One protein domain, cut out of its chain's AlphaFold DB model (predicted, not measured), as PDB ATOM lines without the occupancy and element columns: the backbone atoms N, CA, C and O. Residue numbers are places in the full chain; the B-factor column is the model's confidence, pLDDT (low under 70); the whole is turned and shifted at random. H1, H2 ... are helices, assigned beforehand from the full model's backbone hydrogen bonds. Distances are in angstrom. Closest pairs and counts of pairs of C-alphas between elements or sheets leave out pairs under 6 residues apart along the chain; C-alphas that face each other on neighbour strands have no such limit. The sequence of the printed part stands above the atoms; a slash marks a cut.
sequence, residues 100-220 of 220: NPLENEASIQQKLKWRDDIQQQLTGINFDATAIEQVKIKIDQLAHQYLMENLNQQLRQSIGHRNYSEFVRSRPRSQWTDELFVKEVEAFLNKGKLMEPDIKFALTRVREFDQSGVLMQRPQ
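AT A GLANCE: This is residues 100 to 220 of the 220 residues of an uncharacterized protein of Bermanella sp. 47_1433_sub80_T6 (UniProt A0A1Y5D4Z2). A long helical hairpin, H1 and H2, makes the longest axis; H5 packs beside residues 144 to 155 of H2, H4 lies near both, and short H3 turns off H2's end. The class is all helix: 121 printed residues with five named helices, H1 to H5 in chain order. The whole is only just loose, close to compact, with a radius of gyration of the C-alphas of 16.8 A and spans of 54 by 37 by 26 A.

HOW THE PARTS SIT: H1, residues 105 to 124, touches H2, residues 129 to 158, opposite ways at a shallow tilt of 13 degrees; their closest C-alphas, of Gln 119 and Ile 132, are 6.0 A apart. H3, residues 160 to 168, is close to H2 but not clearly touching, the closest C-alphas, of Arg 156 and Tyr 164, being 5.7 A apart. H4, residues 178 to 192, and H5, residues 197 to 212, form with H2 a bundle, three helices along one another. H5 touches H2, closest at the C-alphas of Leu 151 and Ala 202, 5.8 A. In H1 to H5 every O i to N i+4 pair is within hydrogen-bond range.

IN THESE COORDINATES: H1 to H5 measure 28.7, 43.0, 12.4, 20.9 and 21.9 A. C-alpha 105 is at (18.282, 25.390, 33.588), C-alpha 212 at (18.380, 43.027, 32.983).

THE WHOLE: The printed part has no cut and no long link. Residues 100 to 102 and 218 to 220 have pLDDT under 70.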
ATOM      1  N   ASN A 100      27.114  22.521  25.290       59.88
ATOM      2  CA  ASN A 100      26.814  21.157  25.668       59.88
ATOM      3  C   ASN A 100      25.423  20.834  25.090       59.88
ATOM      4  O   ASN A 100      24.478  21.565  25.375       59.88
ATOM      5  N   PRO A 101      25.224  19.764  24.300       56.97
ATOM      6  CA  PRO A 101      23.897  19.400  23.782       56.97
ATOM      7  C   PRO A 101      22.853  19.085  24.876       56.97
ATOM      8  O   PRO A 101      21.695  18.824  24.566       56.97
ATOM      9  N   LEU A 102      23.256  19.110  26.150       58.94
ATOM     10  CA  LEU A 102      22.435  18.915  27.342       58.94
ATOM     11  C   LEU A 102      22.396  20.163  28.243       58.94
ATOM     12  O   LEU A 102      22.317  20.027  29.467       58.94
ATOM     13  N   GLU A 103      22.491  21.374  27.685       70.88
ATOM     14  CA  GLU A 103      22.258  22.572  28.495       70.88
ATOM     15  C   GLU A 103      20.871  22.522  29.138       70.88
ATOM     16  O   GLU A 103      19.841  22.326  28.492       70.88
ATOM     17  N   ASN A 104      20.868  22.664  30.457       80.31
ATOM     18  CA  ASN A 104      19.676  22.693  31.279       80.31
ATOM     19  C   ASN A 104      19.667  23.959  32.139       80.31
ATOM     20  O   ASN A 104      20.675  24.651  32.295       80.31
ATOM     21  N   GLU A 105      18.516  24.228  32.737       80.75
ATOM     22  CA  GLU A 105      18.282  25.390  33.588       80.75
ATOM     23  C   GLU A 105      19.362  25.566  34.674       80.75
ATOM     24  O   GLU A 105      19.880  26.662  34.873       80.75
ATOM     25  N   ALA A 106      19.771  24.473  35.328       83.56
ATOM     26  CA  ALA A 106      20.791  24.503  36.374       83.56
ATOM     27  C   ALA A 106      22.174  24.899  35.830       83.56
ATOM     28  O   ALA A 106      22.892  25.668  36.467       83.56
ATOM     29  N   SER A 107      22.540  24.411  34.644       83.31
ATOM     30  CA  SER A 107      23.807  24.753  33.996       83.31
ATOM     31  C   SER A 107      23.869  26.229  33.590       83.31
ATOM     32  O   SER A 107      24.888  26.873  33.820       83.31
ATOM     33  N   ILE A 108      22.771  26.801  33.082       84.81
ATOM     34  CA  ILE A 108      22.704  28.233  32.751       84.81
ATOM     35  C   ILE A 108      22.789  29.092  34.012       84.81
ATOM     36  O   ILE A 108      23.550  30.056  34.045       84.81
ATOM     37  N   GLN A 109      22.093  28.714  35.087       86.50
ATOM     38  CA  GLN A 109      22.201  29.422  36.367       86.50
ATOM     39  C   GLN A 109      23.626  29.389  36.932       86.50
ATOM     40  O   GLN A 109      24.102  30.396  37.449       86.50
ATOM     41  N   GLN A 110      24.332  28.262  36.800       84.38
ATOM     42  CA  GLN A 110      25.742  28.169  37.188       84.38
ATOM     43  C   GLN A 110      26.634  29.090  36.346       84.38
ATOM     44  O   GLN A 110      27.508  29.746  36.909       84.38
ATOM     45  N   LYS A 111      26.400  29.184  35.031       86.94
ATOM     46  CA  LYS A 111      27.138  30.099  34.143       86.94
ATOM     47  C   LYS A 111      26.899  31.566  34.499       86.94
ATOM     48  O   LYS A 111      27.858  32.328  34.576       86.94
ATOM     49  N   LEU A 112      25.652  31.951  34.772       88.00
ATOM     50  CA  LEU A 112      25.301  33.313  35.193       88.00
ATOM     51  C   LEU A 112      25.889  33.658  36.564       88.00
ATOM     52  O   LEU A 112      26.433  34.740  36.747       88.00
ATOM     53  N   LYS A 113      25.871  32.714  37.510       87.69
ATOM     54  CA  LYS A 113      26.542  32.903  38.799       87.69
ATOM     55  C   LYS A 113      28.054  33.071  38.630       87.69
ATOM     56  O   LYS A 113      28.638  33.967  39.222       87.69
ATOM     57  N   TRP A 114      28.680  32.236  37.799       86.81
ATOM     58  CA  TRP A 114      30.108  32.349  37.499       86.81
ATOM     59  C   TRP A 114      30.454  33.699  36.861       86.81
ATOM     60  O   TRP A 114      31.458  34.299  37.236       86.81
ATOM     61  N   ARG A 115      29.611  34.204  35.946       88.69
ATOM     62  CA  ARG A 115      29.737  35.554  35.371       88.69
ATOM     63  C   ARG A 115      29.779  36.609  36.473       88.69
ATOM     64  O   ARG A 115      30.706  37.412  36.483       88.69
ATOM     65  N   ASP A 116      28.818  36.581  37.393       88.38
ATOM     66  CA  ASP A 116      28.711  37.568  38.475       88.38
ATOM     67  C   ASP A 116      29.916  37.494  39.430       88.38
ATOM     68  O   ASP A 116      30.523  38.520  39.750       88.38
ATOM     69  N   ASP A 117      30.323  36.277  39.813       86.56
ATOM     70  CA  ASP A 117      31.474  36.032  40.691       86.56
ATOM     71  C   ASP A 117      32.785  36.540  40.052       86.56
ATOM     72  O   ASP A 117      33.577  37.235  40.697       86.56
ATOM     73  N   ILE A 118      33.016  36.236  38.770       84.75
ATOM     74  CA  ILE A 118      34.204  36.688  38.032       84.75
ATOM     75  C   ILE A 118      34.178  38.194  37.813       84.75
ATOM     76  O   ILE A 118      35.196  38.852  38.009       84.75
ATOM     77  N   GLN A 119      33.031  38.767  37.456       87.62
ATOM     78  CA  GLN A 119      32.901  40.209  37.284       87.62
ATOM     79  C   GLN A 119      33.247  40.950  38.581       87.62
ATOM     80  O   GLN A 119      33.982  41.943  38.541       87.62
ATOM     81  N   GLN A 120      32.800  40.445  39.734       87.69
ATOM     82  CA  GLN A 120      33.157  41.007  41.035       87.69
ATOM     83  C   GLN A 120      34.661  40.886  41.323       87.69
ATOM     84  O   GLN A 120      35.276  41.857  41.768       87.69
ATOM     85  N   GLN A 121      35.268  39.730  41.043       82.94
ATOM     86  CA  GLN A 121      36.706  39.512  41.240       82.94
ATOM     87  C   GLN A 121      37.559  40.419  40.346       82.94
ATOM     88  O   GLN A 121      38.477  41.071  40.839       82.94
ATOM     89  N   LEU A 122      37.231  40.509  39.055       84.31
ATOM     90  CA  LEU A 122      37.949  41.337  38.084       84.31
ATOM     91  C   LEU A 122      37.807  42.831  38.387       84.31
ATOM     92  O   LEU A 122      38.781  43.575  38.281       84.31
ATOM     93  N   THR A 123      36.626  43.263  38.839       85.38
ATOM     94  CA  THR A 123      36.417  44.642  39.305       85.38
ATOM     95  C   THR A 123      37.237  44.924  40.567       85.38
ATOM     96  O   THR A 123      37.860  45.975  40.672       85.38
ATOM     97  N   GLY A 124      37.300  43.972  41.505       82.50
ATOM     98  CA  GLY A 124      38.066  44.109  42.749       82.50
ATOM     99  C   GLY A 124      39.577  44.269  42.551       82.50
ATOM    100  O   GLY A 124      40.235  44.875  43.395       82.50
ATOM    101  N   ILE A 125      40.123  43.774  41.436       80.69
ATOM    102  CA  ILE A 125      41.543  43.917  41.078       80.69
ATOM    103  C   ILE A 125      41.808  45.048  40.066       80.69
ATOM    104  O   ILE A 125      42.928  45.153  39.573       80.69
ATOM    105  N   ASN A 126      40.807  45.883  39.749       80.75
ATOM    106  CA  ASN A 126      40.876  46.908  38.696       80.75
ATOM    107  C   ASN A 126      41.384  46.353  37.350       80.75
ATOM    108  O   ASN A 126      42.233  46.961  36.693       80.75
ATOM    109  N   PHE A 127      40.894  45.176  36.953       82.12
ATOM    110  CA  PHE A 127      41.203  44.596  35.646       82.12
ATOM    111  C   PHE A 127      40.580  45.425  34.507       82.12
ATOM    112  O   PHE A 127      39.725  46.279  34.743       82.12
ATOM    113  N   ASP A 128      40.993  45.164  33.264       83.88
ATOM    114  CA  ASP A 128      40.470  45.868  32.091       83.88
ATOM    115  C   ASP A 128      38.936  45.786  32.012       83.88
ATOM    116  O   ASP A 128      38.349  44.707  31.893       83.88
ATOM    117  N   ALA A 129      38.290  46.955  32.037       85.56
ATOM    118  CA  ALA A 129      36.841  47.089  31.953       85.56
ATOM    119  C   ALA A 129      36.276  46.495  30.654       85.56
ATOM    120  O   ALA A 129      35.166  45.962  30.649       85.56
ATOM    121  N   THR A 130      37.047  46.536  29.563       85.88
ATOM    122  CA  THR A 130      36.630  45.967  28.275       85.88
ATOM    123  C   THR A 130      36.541  44.447  28.358       85.88
ATOM    124  O   THR A 130      35.551  43.861  27.922       85.88
ATOM    125  N   ALA A 131      37.544  43.801  28.956       79.31
ATOM    126  CA  ALA A 131      37.545  42.359  29.181       79.31
ATOM    127  C   ALA A 131      36.399  41.914  30.110       79.31
ATOM    128  O   ALA A 131      35.749  40.902  29.842       79.31
ATOM    129  N   ILE A 132      36.102  42.693  31.157       83.50
ATOM    130  CA  ILE A 132      34.969  42.431  32.061       83.50
ATOM    131  C   ILE A 132      33.640  42.453  31.295       83.50
ATOM    132  O   ILE A 132      32.830  41.535  31.433       83.50
ATOM    133  N   GLU A 133      33.424  43.455  30.443       87.25
ATOM    134  CA  GLU A 133      32.197  43.542  29.643       87.25
ATOM    135  C   GLU A 133      32.096  42.393  28.627       87.25
ATOM    136  O   GLU A 133      31.021  41.835  28.414       87.25
ATOM    137  N   GLN A 134      33.216  41.956  28.045       83.69
ATOM    138  CA  GLN A 134      33.224  40.803  27.139       83.69
ATOM    139  C   GLN A 134      32.818  39.493  27.827       83.69
ATOM    140  O   GLN A 134      32.151  38.666  27.196       83.69
ATOM    141  N   VAL A 135      33.194  39.291  29.097       84.75
ATOM    142  CA  VAL A 135      32.744  38.136  29.897       84.75
ATOM    143  C   VAL A 135      31.223  38.136  30.002       84.75
ATOM    144  O   VAL A 135      30.587  37.117  29.722       84.75
ATOM    145  N   LYS A 136      30.646  39.291  30.350       87.50
ATOM    146  CA  LYS A 136      29.198  39.469  30.461       87.50
ATOM    147  C   LYS A 136      28.499  39.186  29.133       87.50
ATOM    148  O   LYS A 136      27.656  38.298  29.080       87.50
ATOM    149  N   ILE A 137      28.912  39.851  28.052       87.62
ATOM    150  CA  ILE A 137      28.297  39.700  26.722       87.62
ATOM    151  C   ILE A 137      28.289  38.236  26.268       87.62
ATOM    152  O   ILE A 137      27.261  37.740  25.810       87.62
ATOM    153  N   LYS A 138      29.420  37.529  26.400       85.19
ATOM    154  CA  LYS A 138      29.526  36.133  25.945       85.19
ATOM    155  C   LYS A 138      28.614  35.197  26.735       85.19
ATOM    156  O   LYS A 138      28.000  34.315  26.141       85.19
ATOM    157  N   ILE A 139      28.526  35.363  28.054       86.12
ATOM    158  CA  ILE A 139      27.678  34.498  28.884       86.12
ATOM    159  C   ILE A 139      26.202  34.827  28.704       86.12
ATOM    160  O   ILE A 139      25.386  33.906  28.611       86.12
ATOM    161  N   ASP A 140      25.866  36.107  28.584       88.50
ATOM    162  CA  ASP A 140      24.497  36.543  28.335       88.50
ATOM    163  C   ASP A 140      24.008  36.020  26.981       88.50
ATOM    164  O   ASP A 140      22.893  35.515  26.892       88.50
ATOM    165  N   GLN A 141      24.863  36.003  25.951       86.88
ATOM    166  CA  GLN A 141      24.535  35.372  24.668       86.88
ATOM    167  C   GLN A 141      24.217  33.877  24.792       86.88
ATOM    168  O   GLN A 141      23.262  33.409  24.174       86.88
ATOM    169  N   LEU A 142      24.982  33.125  25.590       85.88
ATOM    170  CA  LEU A 142      24.724  31.695  25.801       85.88
ATOM    171  C   LEU A 142      23.381  31.472  26.504       85.88
ATOM    172  O   LEU A 142      22.583  30.635  26.085       85.88
ATOM    173  N   ALA A 143      23.109  32.254  27.548       87.62
ATOM    174  CA  ALA A 143      21.843  32.193  28.263       87.62
ATOM    175  C   ALA A 143      20.659  32.609  27.371       87.62
ATOM    176  O   ALA A 143      19.628  31.936  27.382       87.62
ATOM    177  N   HIS A 144      20.815  33.650  26.548       90.00
ATOM    178  CA  HIS A 144      19.810  34.069  25.570       90.00
ATOM    179  C   HIS A 144      19.515  32.956  24.556       90.00
ATOM    180  O   HIS A 144      18.356  32.599  24.348       90.00
ATOM    181  N   GLN A 145      20.554  32.342  23.982       87.50
ATOM    182  CA  GLN A 145      20.404  31.238  23.034       87.50
ATOM    183  C   GLN A 145      19.646  30.054  23.654       87.50
ATOM    184  O   GLN A 145      18.741  29.501  23.024       87.50
ATOM    185  N   TYR A 146      19.963  29.695  24.902       87.19
ATOM    186  CA  TYR A 146      19.229  28.670  25.644       87.19
ATOM    187  C   TYR A 146      17.748  29.030  25.827       87.19
ATOM    188  O   TYR A 146      16.868  28.194  25.604       87.19
ATOM    189  N   LEU A 147      17.455  30.274  26.218       88.38
ATOM    190  CA  LEU A 147      16.081  30.737  26.416       88.38
ATOM    191  C   LEU A 147      15.278  30.725  25.115       88.38
ATOM    192  O   LEU A 147      14.121  30.299  25.126       88.38
ATOM    193  N   MET A 148      15.894  31.126  24.003       89.81
ATOM    194  CA  MET A 148      15.277  31.092  22.679       89.81
ATOM    195  C   MET A 148      14.989  29.665  22.214       89.81
ATOM    196  O   MET A 148      13.886  29.394  21.737       89.81
ATOM    197  N   GLU A 149      15.918  28.727  22.408       88.19
ATOM    198  CA  GLU A 149      15.694  27.315  22.072       88.19
ATOM    199  C   GLU A 149      14.575  26.705  22.931       88.19
ATOM    200  O   GLU A 149      13.677  26.043  22.407       88.19
ATOM    201  N   ASN A 150      14.562  26.985  24.236       87.44
ATOM    202  CA  ASN A 150      13.513  26.513  25.141       87.44
ATOM    203  C   ASN A 150      12.137  27.095  24.765       87.44
ATOM    204  O   ASN A 150      11.161  26.352  24.645       87.44
ATOM    205  N   LEU A 151      12.063  28.401  24.481       87.88
ATOM    206  CA  LEU A 151      10.852  29.049  23.966       87.88
ATOM    207  C   LEU A 151      10.377  28.376  22.672       87.88
ATOM    208  O   LEU A 151       9.195  28.060  22.529       87.88
ATOM    209  N   ASN A 152      11.291  28.120  21.739       87.88
ATOM    210  CA  ASN A 152      10.983  27.505  20.457       87.88
ATOM    211  C   ASN A 152      10.429  26.075  20.609       87.88
ATOM    212  O   ASN A 152       9.446  25.701  19.958       87.88
ATOM    213  N   GLN A 153      11.013  25.284  21.512       87.44
ATOM    214  CA  GLN A 153      10.537  23.941  21.839       87.44
ATOM    215  C   GLN A 153       9.154  23.967  22.497       87.44
ATOM    216  O   GLN A 153       8.266  23.228  22.061       87.44
ATOM    217  N   GLN A 154       8.944  24.844  23.482       86.62
ATOM    218  CA  GLN A 154       7.651  25.007  24.154       86.62
ATOM    219  C   GLN A 154       6.556  25.438  23.176       86.62
ATOM    220  O   GLN A 154       5.477  24.849  23.168       86.62
ATOM    221  N   LEU A 155       6.851  26.390  22.284       87.50
ATOM    222  CA  LEU A 155       5.938  26.793  21.213       87.50
ATOM    223  C   LEU A 155       5.555  25.599  20.342       87.50
ATOM    224  O   LEU A 155       4.373  25.315  20.153       87.50
ATOM    225  N   ARG A 156       6.539  24.853  19.834       86.88
ATOM    226  CA  ARG A 156       6.283  23.708  18.952       86.88
ATOM    227  C   ARG A 156       5.415  22.631  19.614       86.88
ATOM    228  O   ARG A 156       4.649  21.974  18.903       86.88
ATOM    229  N   GLN A 157       5.555  22.441  20.927       86.81
ATOM    230  CA  GLN A 157       4.791  21.471  21.712       86.81
ATOM    231  C   GLN A 157       3.369  21.959  22.023       86.81
ATOM    232  O   GLN A 157       2.427  21.207  21.791       86.81
ATOM    233  N   SER A 158       3.205  23.200  22.485       85.31
ATOM    234  CA  SER A 158       1.908  23.723  22.937       85.31
ATOM    235  C   SER A 158       0.964  24.063  21.778       85.31
ATOM    236  O   SER A 158      -0.156  23.560  21.729       85.31
ATOM    237  N   ILE A 159       1.406  24.832  20.772       84.62
ATOM    238  CA  ILE A 159       0.507  25.219  19.665       84.62
ATOM    239  C   ILE A 159       0.371  24.147  18.577       84.62
ATOM    240  O   ILE A 159      -0.456  24.280  17.671       84.62
ATOM    241  N   GLY A 160       1.172  23.083  18.658       83.81
ATOM    242  CA  GLY A 160       1.191  21.972  17.714       83.81
ATOM    243  C   GLY A 160       1.918  22.271  16.395       83.81
ATOM    244  O   GLY A 160       2.053  23.410  15.942       83.81
ATOM    245  N   HIS A 161       2.378  21.206  15.728       85.50
ATOM    246  CA  HIS A 161       3.251  21.300  14.547       85.50
ATOM    247  C   HIS A 161       2.665  22.094  13.372       85.50
ATOM    248  O   HIS A 161       3.416  22.754  12.656       85.50
ATOM    249  N   ARG A 162       1.343  22.045  13.165       85.50
ATOM    250  CA  ARG A 162       0.686  22.760  12.064       85.50
ATOM    251  C   ARG A 162       0.746  24.273  12.264       85.50
ATOM    252  O   ARG A 162       1.268  24.966  11.397       85.50
ATOM    253  N   ASN A 163       0.282  24.760  13.415       85.88
ATOM    254  CA  ASN A 163       0.264  26.190  13.724       85.88
ATOM    255  C   ASN A 163       1.688  26.753  13.807       85.88
ATOM    256  O   ASN A 163       1.960  27.826  13.278       85.88
ATOM    257  N   TYR A 164       2.618  25.988  14.385       87.62
ATOM    258  CA  TYR A 164       4.031  26.356  14.411       87.62
ATOM    259  C   TYR A 164       4.634  26.459  12.999       87.62
ATOM    260  O   TYR A 164       5.328  27.423  12.681       87.62
ATOM    261  N   SER A 165       4.337  25.506  12.108       86.19
ATOM    262  CA  SER A 165       4.808  25.570  10.721       86.19
ATOM    263  C   SER A 165       4.195  26.739   9.948       86.19
ATOM    264  O   SER A 165       4.865  27.274   9.068       86.19
ATOM    265  N   GLU A 166       2.941  27.106  10.210       87.25
ATOM    266  CA  GLU A 166       2.312  28.286   9.605       87.25
ATOM    267  C   GLU A 166       2.979  29.576  10.099       87.25
ATOM    268  O   GLU A 166       3.313  30.438   9.286       87.25
ATOM    269  N   PHE A 167       3.278  29.658  11.398       87.75
ATOM    270  CA  PHE A 167       4.016  30.771  11.987       87.75
ATOM    271  C   PHE A 167       5.414  30.939  11.371       87.75
ATOM    272  O   PHE A 167       5.722  32.000  10.835       87.75
ATOM    273  N   VAL A 168       6.242  29.889  11.344       86.50
ATOM    274  CA  VAL A 168       7.619  29.977  10.810       86.50
ATOM    275  C   VAL A 168       7.643  30.299   9.309       86.50
ATOM    276  O   VAL A 168       8.588  30.919   8.821       86.50
ATOM    277  N   ARG A 169       6.605  29.898   8.561       88.00
ATOM    278  CA  ARG A 169       6.456  30.195   7.123       88.00
ATOM    279  C   ARG A 169       5.906  31.589   6.831       88.00
ATOM    280  O   ARG A 169       5.897  31.978   5.667       88.00
ATOM    281  N   SER A 170       5.465  32.332   7.845       87.69
ATOM    282  CA  SER A 170       4.960  33.698   7.663       87.69
ATOM    283  C   SER A 170       6.017  34.651   7.098       87.69
ATOM    284  O   SER A 170       5.663  35.642   6.458       87.69
ATOM    285  N   ARG A 171       7.308  34.323   7.266       87.94
ATOM    286  CA  ARG A 171       8.436  35.076   6.718       87.94
ATOM    287  C   ARG A 171       9.516  34.182   6.108       87.94
ATOM    288  O   ARG A 171       9.681  33.027   6.514       87.94
ATOM    289  N   PRO A 172      10.304  34.711   5.153       89.12
ATOM    290  CA  PRO A 172      11.523  34.063   4.686       89.12
ATOM    291  C   PRO A 172      12.509  33.826   5.833       89.12
ATOM    292  O   PRO A 172      12.699  34.691   6.684       89.12
ATOM    293  N   ARG A 173      13.207  32.683   5.807       82.38
ATOM    294  CA  ARG A 173      14.143  32.297   6.880       82.38
ATOM    295  C   ARG A 173      15.239  33.329   7.157       82.38
ATOM    296  O   ARG A 173      15.627  33.494   8.301       82.38
ATOM    297  N   SER A 174      15.703  34.024   6.124       86.88
ATOM    298  CA  SER A 174      16.761  35.036   6.217       86.88
ATOM    299  C   SER A 174      16.330  36.341   6.892       86.88
ATOM    300  O   SER A 174      17.166  37.213   7.088       86.88
ATOM    301  N   GLN A 175      15.037  36.513   7.181       87.06
ATOM    302  CA  GLN A 175      14.502  37.709   7.835       87.06
ATOM    303  C   GLN A 175      14.243  37.501   9.329       87.06
ATOM    304  O   GLN A 175      13.907  38.465  10.011       87.06
ATOM    305  N   TRP A 176      14.363  36.270   9.836       86.75
ATOM    306  CA  TRP A 176      14.165  35.993  11.253       86.75
ATOM    307  C   TRP A 176      15.355  36.496  12.071       86.75
ATOM    308  O   TRP A 176      16.501  36.151  11.797       86.75
ATOM    309  N   THR A 177      15.047  37.290  13.090       88.56
ATOM    310  CA  THR A 177      15.937  37.666  14.192       88.56
ATOM    311  C   THR A 177      15.246  37.299  15.501       88.56
ATOM    312  O   THR A 177      14.017  37.182  15.518       88.56
ATOM    313  N   ASP A 178      15.996  37.138  16.588       85.94
ATOM    314  CA  ASP A 178      15.423  36.732  17.880       85.94
ATOM    315  C   ASP A 178      14.396  37.759  18.394       85.94
ATOM    316  O   ASP A 178      13.275  37.400  18.762       85.94
ATOM    317  N   GLU A 179      14.699  39.056  18.269       85.81
ATOM    318  CA  GLU A 179      13.764  40.145  18.588       85.81
ATOM    319  C   GLU A 179      12.476  40.090  17.749       85.81
ATOM    320  O   GLU A 179      11.364  40.250  18.268       85.81
ATOM    321  N   LEU A 180      12.609  39.861  16.435       88.06
ATOM    322  CA  LEU A 180      11.459  39.768  15.537       88.06
ATOM    323  C   LEU A 180      10.626  38.531  15.867       88.06
ATOM    324  O   LEU A 180       9.400  38.619  15.922       88.06
ATOM    325  N   PHE A 181      11.277  37.400  16.132       89.56
ATOM    326  CA  PHE A 181      10.624  36.155  16.508       89.56
ATOM    327  C   PHE A 181       9.765  36.346  17.761       89.56
ATOM    328  O   PHE A 181       8.565  36.083  17.718       89.56
ATOM    329  N   VAL A 182      10.329  36.890  18.844       88.88
ATOM    330  CA  VAL A 182       9.605  37.132  20.107       88.88
ATOM    331  C   VAL A 182       8.393  38.048  19.901       88.88
ATOM    332  O   VAL A 182       7.318  37.800  20.456       88.88
ATOM    333  N   LYS A 183       8.533  39.101  19.089       88.56
ATOM    334  CA  LYS A 183       7.443  40.041  18.788       88.56
ATOM    335  C   LYS A 183       6.332  39.400  17.956       88.56
ATOM    336  O   LYS A 183       5.148  39.618  18.220       88.56
ATOM    337  N   GLU A 184       6.695  38.621  16.944       88.44
ATOM    338  CA  GLU A 184       5.722  38.013  16.037       88.44
ATOM    339  C   GLU A 184       5.035  36.789  16.626       88.44
ATOM    340  O   GLU A 184       3.843  36.604  16.376       88.44
ATOM    341  N   VAL A 185       5.732  36.005  17.453       89.50
ATOM    342  CA  VAL A 185       5.122  34.924  18.237       89.50
ATOM    343  C   VAL A 185       3.995  35.486  19.096       89.50
ATOM    344  O   VAL A 185       2.875  34.985  19.042       89.50
ATOM    345  N   GLU A 186       4.247  36.556  19.854       88.75
ATOM    346  CA  GLU A 186       3.226  37.152  20.719       88.75
ATOM    347  C   GLU A 186       2.001  37.619  19.915       88.75
ATOM    348  O   GLU A 186       0.860  37.318  20.278       88.75
ATOM    349  N   ALA A 187       2.224  38.299  18.788       88.94
ATOM    350  CA  ALA A 187       1.148  38.747  17.907       88.94
ATOM    351  C   ALA A 187       0.346  37.571  17.317       88.94
ATOM    352  O   ALA A 187      -0.888  37.616  17.278       88.94
ATOM    353  N   PHE A 188       1.032  36.509  16.888       88.38
ATOM    354  CA  PHE A 188       0.424  35.303  16.327       88.38
ATOM    355  C   PHE A 188      -0.439  34.570  17.364       88.38
ATOM    356  O   PHE A 188      -1.604  34.261  17.095       88.38
ATOM    357  N   LEU A 189       0.093  34.359  18.570       88.19
ATOM    358  CA  LEU A 189      -0.607  33.682  19.663       88.19
ATOM    359  C   LEU A 189      -1.829  34.468  20.144       88.19
ATOM    360  O   LEU A 189      -2.888  33.877  20.362       88.19
ATOM    361  N   ASN A 190      -1.716  35.796  20.251       89.44
ATOM    362  CA  ASN A 190      -2.833  36.660  20.634       89.44
ATOM    363  C   ASN A 190      -3.952  36.643  19.585       89.44
ATOM    364  O   ASN A 190      -5.126  36.519  19.937       89.44
ATOM    365  N   LYS A 191      -3.602  36.700  18.292       87.81
ATOM    366  CA  LYS A 191      -4.576  36.626  17.190       87.81
ATOM    367  C   LYS A 191      -5.299  35.277  17.152       87.81
ATOM    368  O   LYS A 191      -6.500  35.239  16.894       87.81
ATOM    369  N   GLY A 192      -4.576  34.189  17.414       80.50
ATOM    370  CA  GLY A 192      -5.122  32.831  17.442       80.50
ATOM    371  C   GLY A 192      -5.836  32.447  18.740       80.50
ATOM    372  O   GLY A 192      -6.456  31.389  18.776       80.50
ATOM    373  N   LYS A 193      -5.756  33.267  19.802       84.56
ATOM    374  CA  LYS A 193      -6.134  32.893  21.182       84.56
ATOM    375  C   LYS A 193      -5.459  31.590  21.651       84.56
ATOM    376  O   LYS A 193      -6.068  30.789  22.350       84.56
ATOM    377  N   LEU A 194      -4.199  31.398  21.258       84.44
ATOM    378  CA  LEU A 194      -3.383  30.212  21.557       84.44
ATOM    379  C   LEU A 194      -2.331  30.484  22.650       84.44
ATOM    380  O   LEU A 194      -1.392  29.716  22.815       84.44
ATOM    381  N   MET A 195      -2.442  31.615  23.354       86.75
ATOM    382  CA  MET A 195      -1.483  32.015  24.381       86.75
ATOM    383  C   MET A 195      -1.698  31.208  25.665       86.75
ATOM    384  O   MET A 195      -2.588  31.520  26.460       86.75
ATOM    385  N   GLU A 196      -0.862  30.199  25.884       87.12
ATOM    386  CA  GLU A 196      -0.818  29.460  27.144       87.12
ATOM    387  C   GLU A 196       0.019  30.187  28.216       87.12
ATOM    388  O   GLU A 196       0.949  30.931  27.877       87.12
ATOM    389  N   PRO A 197      -0.268  29.968  29.517       85.50
ATOM    390  CA  PRO A 197       0.480  30.584  30.614       85.50
ATOM    391  C   PRO A 197       1.990  30.312  30.564       85.50
ATOM    392  O   PRO A 197       2.776  31.227  30.810       85.50
ATOM    393  N   ASP A 198       2.396  29.094  30.193       84.94
ATOM    394  CA  ASP A 198       3.808  28.705  30.108       84.94
ATOM    395  C   ASP A 198       4.554  29.434  28.984       84.94
ATOM    396  O   ASP A 198       5.642  29.963  29.212       84.94
ATOM    397  N   ILE A 199       3.945  29.564  27.799       85.50
ATOM    398  CA  ILE A 199       4.529  30.334  26.691       85.50
ATOM    399  C   ILE A 199       4.621  31.819  27.056       85.50
ATOM    400  O   ILE A 199       5.635  32.467  26.791       85.50
ATOM    401  N   LYS A 200       3.578  32.371  27.687       87.38
ATOM    402  CA  LYS A 200       3.580  33.767  28.144       87.38
ATOM    403  C   LYS A 200       4.705  34.023  29.147       87.38
ATOM    404  O   LYS A 200       5.365  35.064  29.075       87.38
ATOM    405  N   PHE A 201       4.943  33.076  30.054       87.25
ATOM    406  CA  PHE A 201       6.060  33.140  30.986       87.25
ATOM    407  C   PHE A 201       7.404  33.069  30.248       87.25
ATOM    408  O   PHE A 201       8.251  33.927  30.476       87.25
ATOM    409  N   ALA A 202       7.585  32.132  29.314       86.00
ATOM    410  CA  ALA A 202       8.816  32.013  28.528       86.00
ATOM    411  C   ALA A 202       9.128  33.272  27.694       86.00
ATOM    412  O   ALA A 202      10.271  33.720  27.671       86.00
ATOM    413  N   LEU A 203       8.117  33.898  27.077       88.19
ATOM    414  CA  LEU A 203       8.271  35.167  26.349       88.19
ATOM    415  C   LEU A 203       8.693  36.316  27.271       88.19
ATOM    416  O   LEU A 203       9.593  37.083  26.936       88.19
ATOM    417  N   THR A 204       8.050  36.429  28.436       88.88
ATOM    418  CA  THR A 204       8.420  37.428  29.454       88.88
ATOM    419  C   THR A 204       9.855  37.209  29.918       88.88
ATOM    420  O   THR A 204      10.631  38.150  30.001       88.88
ATOM    421  N   ARG A 205      10.225  35.950  30.146       87.31
ATOM    422  CA  ARG A 205      11.542  35.554  30.632       87.31
ATOM    423  C   ARG A 205      12.676  35.931  29.682       87.31
ATOM    424  O   ARG A 205      13.698  36.403  30.161       87.31
ATOM    425  N   VAL A 206      12.495  35.747  28.371       89.00
ATOM    426  CA  VAL A 206      13.468  36.200  27.358       89.00
ATOM    427  C   VAL A 206      13.622  37.721  27.418       89.00
ATOM    428  O   VAL A 206      14.731  38.217  27.555       89.00
ATOM    429  N   ARG A 207      12.508  38.468  27.420       88.00
ATOM    430  CA  ARG A 207      12.534  39.945  27.435       88.00
ATOM    431  C   ARG A 207      13.203  40.523  28.674       88.00
ATOM    432  O   ARG A 207      13.982  41.462  28.571       88.00
ATOM    433  N   GLU A 208      12.867  39.982  29.836       87.81
ATOM    434  CA  GLU A 208      13.431  40.424  31.110       87.81
ATOM    435  C   GLU A 208      14.921  40.094  31.185       87.81
ATOM    436  O   GLU A 208      15.710  40.916  31.653       87.81
ATOM    437  N   PHE A 209      15.332  38.938  30.655       89.38
ATOM    438  CA  PHE A 209      16.743  38.588  30.554       89.38
ATOM    439  C   PHE A 209      17.507  39.539  29.621       89.38
ATOM    440  O   PHE A 209      18.562  40.029  30.005       89.38
ATOM    441  N   ASP A 210      16.949  39.890  28.461       85.75
ATOM    442  CA  ASP A 210      17.586  40.813  27.507       85.75
ATOM    443  C   ASP A 210      17.750  42.234  28.064       85.75
ATOM    444  O   ASP A 210      18.677  42.953  27.697       85.75
ATOM    445  N   GLN A 211      16.853  42.650  28.961       84.88
ATOM    446  CA  GLN A 211      16.894  43.976  29.582       84.88
ATOM    447  C   GLN A 211      17.797  44.034  30.814       84.88
ATOM    448  O   GLN A 211      18.495  45.027  31.024       84.88
ATOM    449  N   SER A 212      17.754  43.002  31.656       83.94
ATOM    450  CA  SER A 212      18.380  43.027  32.983       83.94
ATOM    451  C   SER A 212      19.621  42.143  33.105       83.94
ATOM    452  O   SER A 212      20.408  42.331  34.030       83.94
ATOM    453  N   GLY A 213      19.796  41.162  32.216       81.00
ATOM    454  CA  GLY A 213      20.779  40.084  32.362       81.00
ATOM    455  C   GLY A 213      20.469  39.124  33.520       81.00
ATOM    456  O   GLY A 213      21.320  38.304  33.884       81.00
ATOM    457  N   VAL A 214      19.279  39.229  34.129       84.06
ATOM    458  CA  VAL A 214      18.835  38.409  35.262       84.06
ATOM    459  C   VAL A 214      17.811  37.389  34.792       84.06
ATOM    460  O   VAL A 214      16.803  37.702  34.161       84.06
ATOM    461  N   LEU A 215      18.061  36.130  35.132       84.88
ATOM    462  CA  LEU A 215      17.184  35.032  34.765       84.88
ATOM    463  C   LEU A 215      16.011  34.926  35.747       84.88
ATOM    464  O   LEU A 215      16.190  34.529  36.898       84.88
ATOM    465  N   MET A 216      14.794  35.237  35.288       84.69
ATOM    466  CA  MET A 216      13.594  35.076  36.116       84.69
ATOM    467  C   MET A 216      13.389  33.614  36.526       84.69
ATOM    468  O   MET A 216      13.512  32.697  35.703       84.69
ATOM    469  N   GLN A 217      13.004  33.409  37.786       77.69
ATOM    470  CA  GLN A 217      12.581  32.105  38.287       77.69
ATOM    471  C   GLN A 217      11.091  31.882  38.033       77.69
ATOM    472  O   GLN A 217      10.285  32.810  38.110       77.69
ATOM    473  N   ARG A 218      10.724  30.636  37.723       68.69
ATOM    474  CA  ARG A 218       9.321  30.250  37.586       68.69
ATOM    475  C   ARG A 218       8.662  30.329  38.972       68.69
ATOM    476  O   ARG A 218       9.196  29.722  39.901       68.69
ATOM    477  N   PRO A 219       7.548  31.065  39.133       59.44
ATOM    478  CA  PRO A 219       6.787  31.026  40.376       59.44
ATOM    479  C   PRO A 219       6.288  29.593  40.618       59.44
ATOM    480  O   PRO A 219       5.849  28.934  39.673       59.44
ATOM    481  N   GLN A 220       6.444  29.115  41.856       45.25
ATOM    482  CA  GLN A 220       5.974  27.795  42.296       45.25
ATOM    483  C   GLN A 220       4.449  27.710  42.295       45.25
ATOM    484  O   GLN A 220       3.805  28.729  42.636       45.25
TER     485      GLN A 220